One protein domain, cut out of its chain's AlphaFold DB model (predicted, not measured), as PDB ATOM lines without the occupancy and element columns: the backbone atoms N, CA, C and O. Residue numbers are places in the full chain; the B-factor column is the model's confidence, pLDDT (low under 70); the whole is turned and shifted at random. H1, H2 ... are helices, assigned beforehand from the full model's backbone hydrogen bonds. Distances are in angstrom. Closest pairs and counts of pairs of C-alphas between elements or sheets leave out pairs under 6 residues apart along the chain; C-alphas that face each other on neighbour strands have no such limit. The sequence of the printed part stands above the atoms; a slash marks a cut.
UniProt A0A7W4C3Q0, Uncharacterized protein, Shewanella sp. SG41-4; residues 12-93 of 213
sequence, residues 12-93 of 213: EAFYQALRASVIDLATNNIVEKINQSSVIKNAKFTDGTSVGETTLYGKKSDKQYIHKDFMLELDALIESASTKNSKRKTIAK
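This is residues 12 to 93 of the 213 residues of an uncharacterized protein of Shewanella sp. SG41-4 (UniProt A0A7W4C3Q0). Two helices, the long H3 and the shorter H1, run side by side the same way, and a short helix, H2, packs crosswise on H1; the far end of H3, residues 86 to 93, sticks out beyond this body. A long stretch with no named element, residues 43 to 67, winds from H2 to H3 with turns near Asp 47 and Ser 61. The printed part has 82 residues with three named helices, H1, H2, H3 along the chain, and no named strand, and its class is all helix. The whole is only just compact, close to loose, with a radius of gyration of the C-alphas of 13.9 A, and it is elongated, spanning 51 by 28 by 18 A.

H3, residues 68 to 93, is 38.4 A long and ends at C-alpha 93 (249.151, 202.431, 281.822). H1, residues 12 to 28, is 24.1 A long and begins at C-alpha 12 (263.241, 166.651, 290.784). H2, residues 36 to 42, begins at C-alpha 36 (250.839, 174.546, 281.657) and is 10.0 A long.

H3 and H1 touch at a shallow tilt of 12 degrees, the same way; their closest C-alphas, those of Ala 81 and Ala 26, are 5.8 A apart. With residues 18 to 25 alone, H1 touches H2, about perpendicular at 87 degrees, closest at the C-alphas of Ser 21 and Val 39, 5.6 A apart. H3, with residues 74 to 78 alone, only just touches H2, with 3 pairs of C-alphas within 8 A, the closest those of Asp 75 and Gln 36 at 7.3 A. In H1 and H2 each O i to N i+4 pair is within hydrogen-bond range, in H3 21 of 22.

The C-alphas farthest apart, those of Ser 61 and Lys 93, are 51.0 A apart. The printed part has no cut. The link from H1 to H2 is short, and that from H2 to H3 is long, with 25 residues. Mean pLDDT of the printed part is 78.3, and residues 29 to 32 and 84 to 93 are under 70.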
ATOM      1  N   GLU A  12     262.966 165.335 290.193       79.12
ATOM      2  CA  GLU A  12     263.241 166.651 290.784       79.12
ATOM      3  C   GLU A  12     263.791 167.658 289.770       79.12
ATOM      4  O   GLU A  12     263.335 168.799 289.744       79.12
ATOM      5  N   ALA A  13     264.690 167.229 288.878       80.81
ATOM      6  CA  ALA A  13     265.220 168.079 287.810       80.81
ATOM      7  C   ALA A  13     264.108 168.533 286.846       80.81
ATOM      8  O   ALA A  13     264.086 169.676 286.395       80.81
ATOM      9  N   PHE A  14     263.137 167.653 286.584       82.44
ATOM     10  CA  PHE A  14     261.945 167.966 285.796       82.44
ATOM     11  C   PHE A  14     261.050 169.017 286.475       82.44
ATOM     12  O   PHE A  14     260.616 169.973 285.833       82.44
ATOM     13  N   TYR A  15     260.813 168.890 287.782       86.19
ATOM     14  CA  TYR A  15     260.032 169.875 288.537       86.19
ATOM     15  C   TYR A  15     260.726 171.233 288.636       86.19
ATOM     16  O   TYR A  15     260.075 172.268 288.487       86.19
ATOM     17  N   GLN A  16     262.043 171.245 288.837       84.88
ATOM     18  CA  GLN A  16     262.827 172.479 288.873       84.88
ATOM     19  C   GLN A  16     262.806 173.208 287.527       84.88
ATOM     20  O   GLN A  16     262.577 174.415 287.509       84.88
ATOM     21  N   ALA A  17     262.946 172.487 286.410       84.94
ATOM     22  CA  ALA A  17     262.855 173.066 285.070       84.94
ATOM     23  C   ALA A  17     261.499 173.754 284.819       84.94
ATOM     24  O   ALA A  17     261.444 174.858 284.273       84.94
ATOM     25  N   LEU A  18     260.396 173.141 285.266       85.31
ATOM     26  CA  LEU A  18     259.057 173.722 285.131       85.31
ATOM     27  C   LEU A  18     258.863 174.946 286.035       85.31
ATOM     28  O   LEU A  18     258.337 175.958 285.575       85.31
ATOM     29  N   ARG A  19     259.339 174.906 287.287       86.00
ATOM     30  CA  ARG A  19     259.293 176.070 288.193       86.00
ATOM     31  C   ARG A  19     260.116 177.245 287.652       86.00
ATOM     32  O   ARG A  19     259.616 178.367 287.636       86.00
ATOM     33  N   ALA A  20     261.331 176.987 287.165       85.75
ATOM     34  CA  ALA A  20     262.181 178.002 286.542       85.75
ATOM     35  C   ALA A  20     261.491 178.628 285.323       85.75
ATOM     36  O   ALA A  20     261.421 179.849 285.206       85.75
ATOM     37  N   SER A  21     260.853 177.808 284.486       84.56
ATOM     38  CA  SER A  21     260.094 178.315 283.348       84.56
ATOM     39  C   SER A  21     258.915 179.205 283.744       84.56
ATOM     40  O   SER A  21     258.616 180.147 283.016       84.56
ATOM     41  N   VAL A  22     258.209 178.931 284.847       83.38
ATOM     42  CA  VAL A  22     257.138 179.831 285.317       83.38
ATOM     43  C   VAL A  22     257.716 181.196 285.688       83.38
ATOM     44  O   VAL A  22     257.141 182.220 285.323       83.38
ATOM     45  N   ILE A  23     258.861 181.219 286.375       83.12
ATOM     46  CA  ILE A  23     259.540 182.456 286.785       83.12
ATOM     47  C   ILE A  23     260.022 183.241 285.560       83.12
ATOM     48  O   ILE A  23     259.788 184.450 285.484       83.12
ATOM     49  N   ASP A  24     260.623 182.568 284.581       83.12
ATOM     50  CA  ASP A  24     261.115 183.201 283.354       83.12
ATOM     51  C   ASP A  24     259.972 183.779 282.515       83.12
ATOM     52  O   ASP A  24     260.041 184.930 282.077       83.12
ATOM     53  N   LEU A  25     258.882 183.024 282.343       82.75
ATOM     54  CA  LEU A  25     257.689 183.499 281.639       82.75
ATOM     55  C   LEU A  25     257.032 184.681 282.364       82.75
ATOM     56  O   LEU A  25     256.549 185.608 281.712       82.75
ATOM     57  N   ALA A  26     257.040 184.676 283.699       78.44
ATOM     58  CA  ALA A  26     256.498 185.761 284.509       78.44
ATOM     59  C   ALA A  26     257.365 187.027 284.465       78.44
ATOM     60  O   ALA A  26     256.826 188.132 284.461       78.44
ATOM     61  N   THR A  27     258.689 186.881 284.433       77.44
ATOM     62  CA  THR A  27     259.632 188.009 284.497       77.44
ATOM     63  C   THR A  27     259.793 188.683 283.140       77.44
ATOM     64  O   THR A  27     259.771 189.909 283.058       77.44
ATOM     65  N   ASN A  28     259.881 187.890 282.071       71.75
ATOM     66  CA  ASN A  28     260.180 188.386 280.730       71.75
ATOM     67  C   ASN A  28     258.927 188.648 279.874       71.75
ATOM     68  O   ASN A  28     259.061 189.087 278.737       71.75
ATOM     69  N   ASN A  29     257.715 188.387 280.392       65.06
ATOM     70  CA  ASN A  29     256.434 188.554 279.678       65.06
ATOM     71  C   ASN A  29     256.439 187.949 278.256       65.06
ATOM     72  O   ASN A  29     255.886 188.523 277.321       65.06
ATOM     73  N   ILE A  30     257.065 186.779 278.094       62.25
ATOM     74  CA  ILE A  30     257.285 186.139 276.784       62.25
ATOM     75  C   ILE A  30     255.960 185.688 276.139       62.25
ATOM     76  O   ILE A  30     255.864 185.593 274.919       62.25
ATOM     77  N   VAL A  31     254.930 185.405 276.945       64.94
ATOM     78  CA  VAL A  31     253.639 184.878 276.477       64.94
ATOM     79  C   VAL A  31     252.487 185.670 277.097       64.94
ATOM     80  O   VAL A  31     252.499 185.968 278.289       64.94
ATOM     81  N   GLU A  32     251.464 185.969 276.290       62.47
ATOM     82  CA  GLU A  32     250.278 186.748 276.686       62.47
ATOM     83  C   GLU A  32     249.447 186.068 277.793       62.47
ATOM     84  O   GLU A  32     248.843 186.740 278.631       62.47
ATOM     85  N   LYS A  33     249.462 184.729 277.842       74.31
ATOM     86  CA  LYS A  33     248.823 183.915 278.882       74.31
ATOM     87  C   LYS A  33     249.716 182.741 279.273       74.31
ATOM     88  O   LYS A  33     249.956 181.847 278.465       74.31
ATOM     89  N   ILE A  34     250.159 182.721 280.528       78.88
ATOM     90  CA  ILE A  34     250.911 181.594 281.088       78.88
ATOM     91  C   ILE A  34     249.928 180.433 281.304       78.88
ATOM     92  O   ILE A  34     248.946 180.575 282.031       78.88
ATOM     93  N   ASN A  35     250.164 179.298 280.650       82.88
ATOM     94  CA  ASN A  35     249.433 178.047 280.848       82.88
ATOM     95  C   ASN A  35     250.420 176.872 280.995       82.88
ATOM     96  O   ASN A  35     251.602 176.999 280.674       82.88
ATOM     97  N   GLN A  36     249.957 175.711 281.471       81.56
ATOM     98  CA  GLN A  36     250.839 174.546 281.657       81.56
ATOM     99  C   GLN A  36     251.581 174.166 280.362       81.56
ATOM    100  O   GLN A  36     252.754 173.811 280.401       81.56
ATOM    101  N   SER A  37     250.939 174.312 279.197       82.81
ATOM    102  CA  SER A  37     251.552 174.041 277.888       82.81
ATOM    103  C   SER A  37     252.711 174.994 277.565       82.81
ATOM    104  O   SER A  37     253.783 174.546 277.166       82.81
ATOM    105  N   SER A  38     252.549 176.298 277.795       82.69
ATOM    106  CA  SER A  38     253.587 177.305 277.569       82.69
ATOM    107  C   SER A  38     254.749 177.124 278.537       82.69
ATOM    108  O   SER A  38     255.898 177.308 278.153       82.69
ATOM    109  N   VAL A  39     254.451 176.725 279.777       84.62
ATOM    110  CA  VAL A  39     255.466 176.408 280.785       84.62
ATOM    111  C   VAL A  39     256.275 175.183 280.368       84.62
ATOM    112  O   VAL A  39     257.495 175.231 280.405       84.62
ATOM    113  N   ILE A  40     255.635 174.107 279.902       84.44
ATOM    114  CA  ILE A  40     256.364 172.914 279.445       84.44
ATOM    115  C   ILE A  40     257.208 173.222 278.201       84.44
ATOM    116  O   ILE A  40     258.358 172.801 278.132       84.44
ATOM    117  N   LYS A  41     256.678 174.002 277.249       85.00
ATOM    118  CA  LYS A  41     257.409 174.397 276.032       85.00
ATOM    119  C   LYS A  41     258.634 175.264 276.314       85.00
ATOM    120  O   LYS A  41     259.621 175.169 275.590       85.00
ATOM    121  N   ASN A  42     258.564 176.117 277.335       84.88
ATOM    122  CA  ASN A  42     259.666 176.996 277.719       84.88
ATOM    123  C   ASN A  42     260.625 176.344 278.738       84.88
ATOM    124  O   ASN A  42     261.745 176.818 278.914       84.88
ATOM    125  N   ALA A  43     260.232 175.236 279.373       85.69
ATOM    126  CA  ALA A  43     261.068 174.535 280.334       85.69
ATOM    127  C   ALA A  43     262.224 173.781 279.669       85.69
ATOM    128  O   ALA A  43     262.044 172.958 278.765       85.69
ATOM    129  N   LYS A  44     263.428 174.031 280.186       86.75
ATOM    130  CA  LYS A  44     264.669 173.366 279.788       86.75
ATOM    131  C   LYS A  44     265.353 172.776 281.015       86.75
ATOM    132  O   LYS A  44     265.329 173.374 282.089       86.75
ATOM    133  N   PHE A  45     265.951 171.603 280.856       82.19
ATOM    134  CA  PHE A  45     266.839 171.023 281.857       82.19
ATOM    135  C   PHE A  45     268.154 171.816 281.931       82.19
ATOM    136  O   PHE A  45     268.460 172.620 281.049       82.19
ATOM    137  N   THR A  46     268.958 171.559 282.965       79.00
ATOM    138  CA  THR A  46     270.284 172.179 283.170       79.00
ATOM    139  C   THR A  46     271.221 172.003 281.977       79.00
ATOM    140  O   THR A  46     272.047 172.865 281.706       79.00
ATOM    141  N   ASP A  47     271.036 170.918 281.226       74.50
ATOM    142  CA  ASP A  47     271.844 170.558 280.061       74.50
ATOM    143  C   ASP A  47     271.346 171.255 278.774       74.50
ATOM    144  O   ASP A  47     271.797 170.950 277.671       74.50
ATOM    145  N   GLY A  48     270.371 172.166 278.890       74.12
ATOM    146  CA  GLY A  48     269.782 172.928 277.785       74.12
ATOM    147  C   GLY A  48     268.740 172.165 276.959       74.12
ATOM    148  O   GLY A  48     268.130 172.742 276.058       74.12
ATOM    149  N   THR A  49     268.504 170.887 277.263       82.50
ATOM    150  CA  THR A  49     267.507 170.046 276.591       82.50
ATOM    151  C   THR A  49     266.086 170.421 277.018       82.50
ATOM    152  O   THR A  49     265.831 170.713 278.185       82.50
ATOM    153  N   SER A  50     265.136 170.425 276.079       83.56
ATOM    154  CA  SER A  50     263.738 170.756 276.383       83.56
ATOM    155  C   SER A  50     263.036 169.642 277.153       83.56
ATOM    156  O   SER A  50     263.268 168.450 276.928       83.56
ATOM    157  N   VAL A  51     262.126 170.043 278.036       83.94
ATOM    158  CA  VAL A  51     261.259 169.125 278.768       83.94
ATOM    159  C   VAL A  51     260.244 168.468 277.820       83.94
ATOM    160  O   VAL A  51     259.726 169.096 276.901       83.94
ATOM    161  N   GLY A  52     259.955 167.178 278.027       79.75
ATOM    162  CA  GLY A  52     258.996 166.440 277.203       79.75
ATOM    163  C   GLY A  52     257.550 166.900 277.423       79.75
ATOM    164  O   GLY A  52     257.060 166.899 278.552       79.75
ATOM    165  N   GLU A  53     256.842 167.222 276.335       75.62
ATOM    166  CA  GLU A  53     255.464 167.747 276.368       75.62
ATOM    167  C   GLU A  53     254.465 166.810 277.064       75.62
ATOM    168  O   GLU A  53     253.530 167.255 277.728       75.62
ATOM    169  N   THR A  54     254.678 165.500 276.950       78.12
ATOM    170  CA  THR A  54     253.794 164.472 277.514       78.12
ATOM    171  C   THR A  54     254.227 163.988 278.894       78.12
ATOM    172  O   THR A  54     253.467 163.276 279.551       78.12
ATOM    173  N   THR A  55     255.417 164.374 279.366       79.69
ATOM    174  CA  THR A  55     256.004 163.847 280.605       79.69
ATOM    175  C   THR A  55     255.191 164.250 281.834       79.69
ATOM    176  O   THR A  55     254.957 163.417 282.705       79.69
ATOM    177  N   LEU A  56     254.664 165.481 281.872       79.44
ATOM    178  CA  LEU A  56     253.798 165.935 282.968       79.44
ATOM    179  C   LEU A  56     252.492 165.124 283.043       79.44
ATOM    180  O   LEU A  56     252.003 164.822 284.130       79.44
ATOM    181  N   TYR A  57     251.966 164.725 281.884       82.62
ATOM    182  CA  TYR A  57     250.677 164.049 281.733       82.62
ATOM    183  C   TYR A  57     250.778 162.513 281.746       82.62
ATOM    184  O   TYR A  57     249.805 161.831 281.411       82.62
ATOM    185  N   GLY A  58     251.928 161.951 282.136       81.44
ATOM    186  CA  GLY A  58     252.122 160.505 282.249       81.44
ATOM    187  C   GLY A  58     251.133 159.864 283.231       81.44
ATOM    188  O   GLY A  58     250.886 160.401 284.314       81.44
ATOM    189  N   LYS A  59     250.565 158.708 282.866       82.25
ATOM    190  CA  LYS A  59     249.576 157.973 283.673       82.25
ATOM    191  C   LYS A  59     250.138 156.645 284.177       82.25
ATOM    192  O   LYS A  59     250.893 155.985 283.468       82.25
ATOM    193  N   LYS A  60     249.748 156.249 285.391       79.25
ATOM    194  CA  LYS A  60     249.970 154.895 285.927       79.25
ATOM    195  C   LYS A  60     248.964 153.906 285.325       79.25
ATOM    196  O   LYS A  60     247.981 154.324 284.712       79.25
ATOM    197  N   SER A  61     249.175 152.609 285.557       74.88
ATOM    198  CA  SER A  61     248.251 151.531 285.161       74.88
ATOM    199  C   SER A  61     246.808 151.778 285.629       74.88
ATOM    200  O   SER A  61     245.868 151.474 284.901       74.88
ATOM    201  N   ASP A  62     246.635 152.468 286.760       75.38
ATOM    202  CA  ASP A  62     245.332 152.844 287.333       75.38
ATOM    203  C   ASP A  62     244.710 154.104 286.698       75.38
ATOM    204  O   ASP A  62     243.817 154.730 287.267       75.38
ATOM    205  N   LYS A  63     245.211 154.538 285.533       72.81
ATOM    206  CA  LYS A  63     244.791 155.738 284.777       72.81
ATOM    207  C   LYS A  63     244.953 157.081 285.512       72.81
ATOM    208  O   LYS A  63     244.602 158.118 284.948       72.81
ATOM    209  N   GLN A  64     245.523 157.094 286.717       78.44
ATOM    210  CA  GLN A  64     245.847 158.310 287.469       78.44
ATOM    211  C   GLN A  64     247.155 158.948 286.980       78.44
ATOM    212  O   GLN A  64     248.096 158.243 286.609       78.44
ATOM    213  N   TYR A  65     247.231 160.282 287.003       81.56
ATOM    214  CA  TYR A  65     248.446 161.019 286.644       81.56
ATOM    215  C   TYR A  65     249.575 160.772 287.652       81.56
ATOM    216  O   TYR A  65     249.378 160.876 288.860       81.56
ATOM    217  N   ILE A  66     250.777 160.494 287.146       81.12
ATOM    218  CA  ILE A  66     251.983 160.238 287.950       81.12
ATOM    219  C   ILE A  66     252.390 161.488 288.750       81.12
ATOM    220  O   ILE A  66     252.882 161.366 289.871       81.12
ATOM    221  N   HIS A  67     252.167 162.678 288.186       82.62
ATOM    222  CA  HIS A  67     252.586 163.968 288.743       82.62
ATOM    223  C   HIS A  67     251.407 164.834 289.222       82.62
ATOM    224  O   HIS A  67     251.532 166.055 289.251       82.62
ATOM    225  N   LYS A  68     250.274 164.219 289.594       82.00
ATOM    226  CA  LYS A  68     249.024 164.917 289.949       82.00
ATOM    227  C   LYS A  68     249.225 166.065 290.951       82.00
ATOM    228  O   LYS A  68     248.762 167.171 290.693       82.00
ATOM    229  N   ASP A  69     249.948 165.822 292.040       82.31
ATOM    230  CA  ASP A  69     250.154 166.826 293.094       82.31
ATOM    231  C   ASP A  69     250.988 168.016 292.600       82.31
ATOM    232  O   ASP A  69     250.714 169.166 292.932       82.31
ATOM    233  N   PHE A  70     251.961 167.753 291.725       83.12
ATOM    234  CA  PHE A  70     252.787 168.798 291.129       83.12
ATOM    235  C   PHE A  70     252.028 169.615 290.075       83.12
ATOM    236  O   PHE A  70     252.300 170.799 289.923       83.12
ATOM    237  N   MET A  71     251.058 169.026 289.364       84.25
ATOM    238  CA  MET A  71     250.198 169.791 288.448       84.25
ATOM    239  C   MET A  71     249.387 170.854 289.200       84.25
ATOM    240  O   MET A  71     249.307 171.987 288.739       84.25
ATOM    241  N   LEU A  72     248.861 170.511 290.382       84.81
ATOM    242  CA  LEU A  72     248.145 171.460 291.242       84.81
ATOM    243  C   LEU A  72     249.067 172.571 291.761       84.81
ATOM    244  O   LEU A  72     248.692 173.741 291.755       84.81
ATOM    245  N   GLU A  73     250.289 172.220 292.170       86.12
ATOM    246  CA  GLU A  73     251.300 173.204 292.573       86.12
ATOM    247  C   GLU A  73     251.658 174.149 291.414       86.12
ATOM    248  O   GLU A  73     251.765 175.363 291.593       86.12
ATOM    249  N   LEU A  74     251.804 173.599 290.206       84.88
ATOM    250  CA  LEU A  74     252.134 174.361 289.010       84.88
ATOM    251  C   LEU A  74     251.012 175.333 288.633       84.88
ATOM    252  O   LEU A  74     251.300 176.484 288.312       84.88
ATOM    253  N   ASP A  75     249.752 174.908 288.720       84.81
ATOM    254  CA  ASP A  75     248.597 175.779 288.482       84.81
ATOM    255  C   ASP A  75     248.542 176.936 289.481       84.81
ATOM    256  O   ASP A  75     248.387 178.089 289.072       84.81
ATOM    257  N   ALA A  76     248.778 176.665 290.769       84.38
ATOM    258  CA  ALA A  76     248.843 177.707 291.794       84.38
ATOM    259  C   ALA A  76     249.980 178.715 291.528       84.38
ATOM    260  O   ALA A  76     249.806 179.929 291.680       84.38
ATOM    261  N   LEU A  77     251.147 178.239 291.076       84.06
ATOM    262  CA  LEU A  77     252.269 179.103 290.694       84.06
ATOM    263  C   LEU A  77     251.932 179.968 289.472       84.06
ATOM    264  O   LEU A  77     252.188 181.176 289.496       84.06
ATOM    265  N   ILE A  78     251.312 179.390 288.441       84.56
ATOM    266  CA  ILE A  78     250.866 180.101 287.232       84.56
ATOM    267  C   ILE A  78     249.832 181.185 287.581       84.56
ATOM    268  O   ILE A  78     249.926 182.325 287.107       84.56
ATOM    269  N   GLU A  79     248.871 180.872 288.447       83.06
ATOM    270  CA  GLU A  79     247.847 181.815 288.902       83.06
ATOM    271  C   GLU A  79     248.467 182.983 289.689       83.06
ATOM    272  O   GLU A  79     248.193 184.160 289.424       83.06
ATOM    273  N   SER A  80     249.407 182.692 290.591       79.00
ATOM    274  CA  SER A  80     250.113 183.728 291.354       79.00
ATOM    275  C   SER A  80     250.980 184.651 290.480       79.00
ATOM    276  O   SER A  80     251.123 185.842 290.773       79.00
ATOM    277  N   ALA A  81     251.550 184.128 289.392       77.31
ATOM    278  CA  ALA A  81     252.361 184.893 288.452       77.31
ATOM    279  C   ALA A  81     251.498 185.792 287.553       77.31
ATOM    280  O   ALA A  81     251.788 186.981 287.382       77.31
ATOM    281  N   SER A  82     250.397 185.253 287.025       74.69
ATOM    282  CA  SER A  82     249.493 185.986 286.129       74.69
ATOM    283  C   SER A  82     248.804 187.171 286.823       74.69
ATOM    284  O   SER A  82     248.731 188.270 286.260       74.69
ATOM    285  N   THR A  83     248.381 187.005 288.080       72.00
ATOM    286  CA  THR A  83     247.767 188.078 288.881       72.00
ATOM    287  C   THR A  83     248.733 189.235 289.163       72.00
ATOM    288  O   THR A  83     248.336 190.405 289.102       72.00
ATOM    289  N   LYS A  84     250.016 188.948 289.422       69.62
ATOM    290  CA  LYS A  84     251.056 189.973 289.631       69.62
ATOM    291  C   LYS A  84     251.343 190.774 288.357       69.62
ATOM    292  O   LYS A  84     251.452 192.001 288.426       69.62
ATOM    293  N   ASN A  85     251.409 190.115 287.202       64.75
ATOM    294  CA  ASN A  85     251.695 190.776 285.924       64.75
ATOM    295  C   ASN A  85     250.543 191.665 285.448       64.75
ATOM    296  O   ASN A  85     250.782 192.791 285.001       64.75
ATOM    297  N   SER A  86     249.298 191.218 285.632       62.00
ATOM    298  CA  SER A  86     248.111 192.029 285.340       62.00
ATOM    299  C   SER A  86     248.118 193.347 286.130       62.00
ATOM    300  O   SER A  86     248.022 194.426 285.543       62.00
ATOM    301  N   LYS A  87     248.375 193.288 287.448       64.44
ATOM    302  CA  LYS A  87     248.457 194.484 288.307       64.44
ATOM    303  C   LYS A  87     249.538 195.471 287.847       64.44
ATOM    304  O   LYS A  87     249.281 196.673 287.808       64.44
ATOM    305  N   ARG A  88     250.729 194.988 287.467       64.94
ATOM    306  CA  ARG A  88     251.821 195.847 286.963       64.94
ATOM    307  C   ARG A  88     251.441 196.567 285.667       64.94
ATOM    308  O   ARG A  88     251.676 197.769 285.560       64.94
ATOM    309  N   LYS A  89     250.806 195.869 284.719       64.69
ATOM    310  CA  LYS A  89     250.378 196.442 283.430       64.69
ATOM    311  C   LYS A  89     249.342 197.558 283.612       64.69
ATOM    312  O   LYS A  89     249.441 198.603 282.973       64.69
ATOM    313  N   THR A  90     248.384 197.379 284.524       61.78
ATOM    314  CA  THR A  90     247.368 198.403 284.826       61.78
ATOM    315  C   THR A  90     247.973 199.649 285.476       61.78
ATOM    316  O   THR A  90     247.581 200.767 285.146       61.78
ATOM    317  N   ILE A  91     248.943 199.475 286.382       60.44
ATOM    318  CA  ILE A  91     249.623 200.593 287.049       60.44
ATOM    319  C   ILE A  91     250.451 201.400 286.044       60.44
ATOM    320  O   ILE A  91     250.321 202.622 286.013       60.44
ATOM    321  N   ALA A  92     251.235 200.734 285.189       60.47
ATOM    322  CA  ALA A  92     252.046 201.397 284.168       60.47
ATOM    323  C   ALA A  92     251.187 202.260 283.225       60.47
ATOM    324  O   ALA A  92     251.437 203.456 283.089       60.47
ATOM    325  N   LYS A  93     250.087 201.702 282.697       60.50
ATOM    326  CA  LYS A  93     249.151 202.431 281.822       60.50
ATOM    327  C   LYS A  93     248.504 203.644 282.513       60.50
ATOM    328  O   LYS A  93     248.250 204.669 281.886       60.50
TER     329      LYS A  93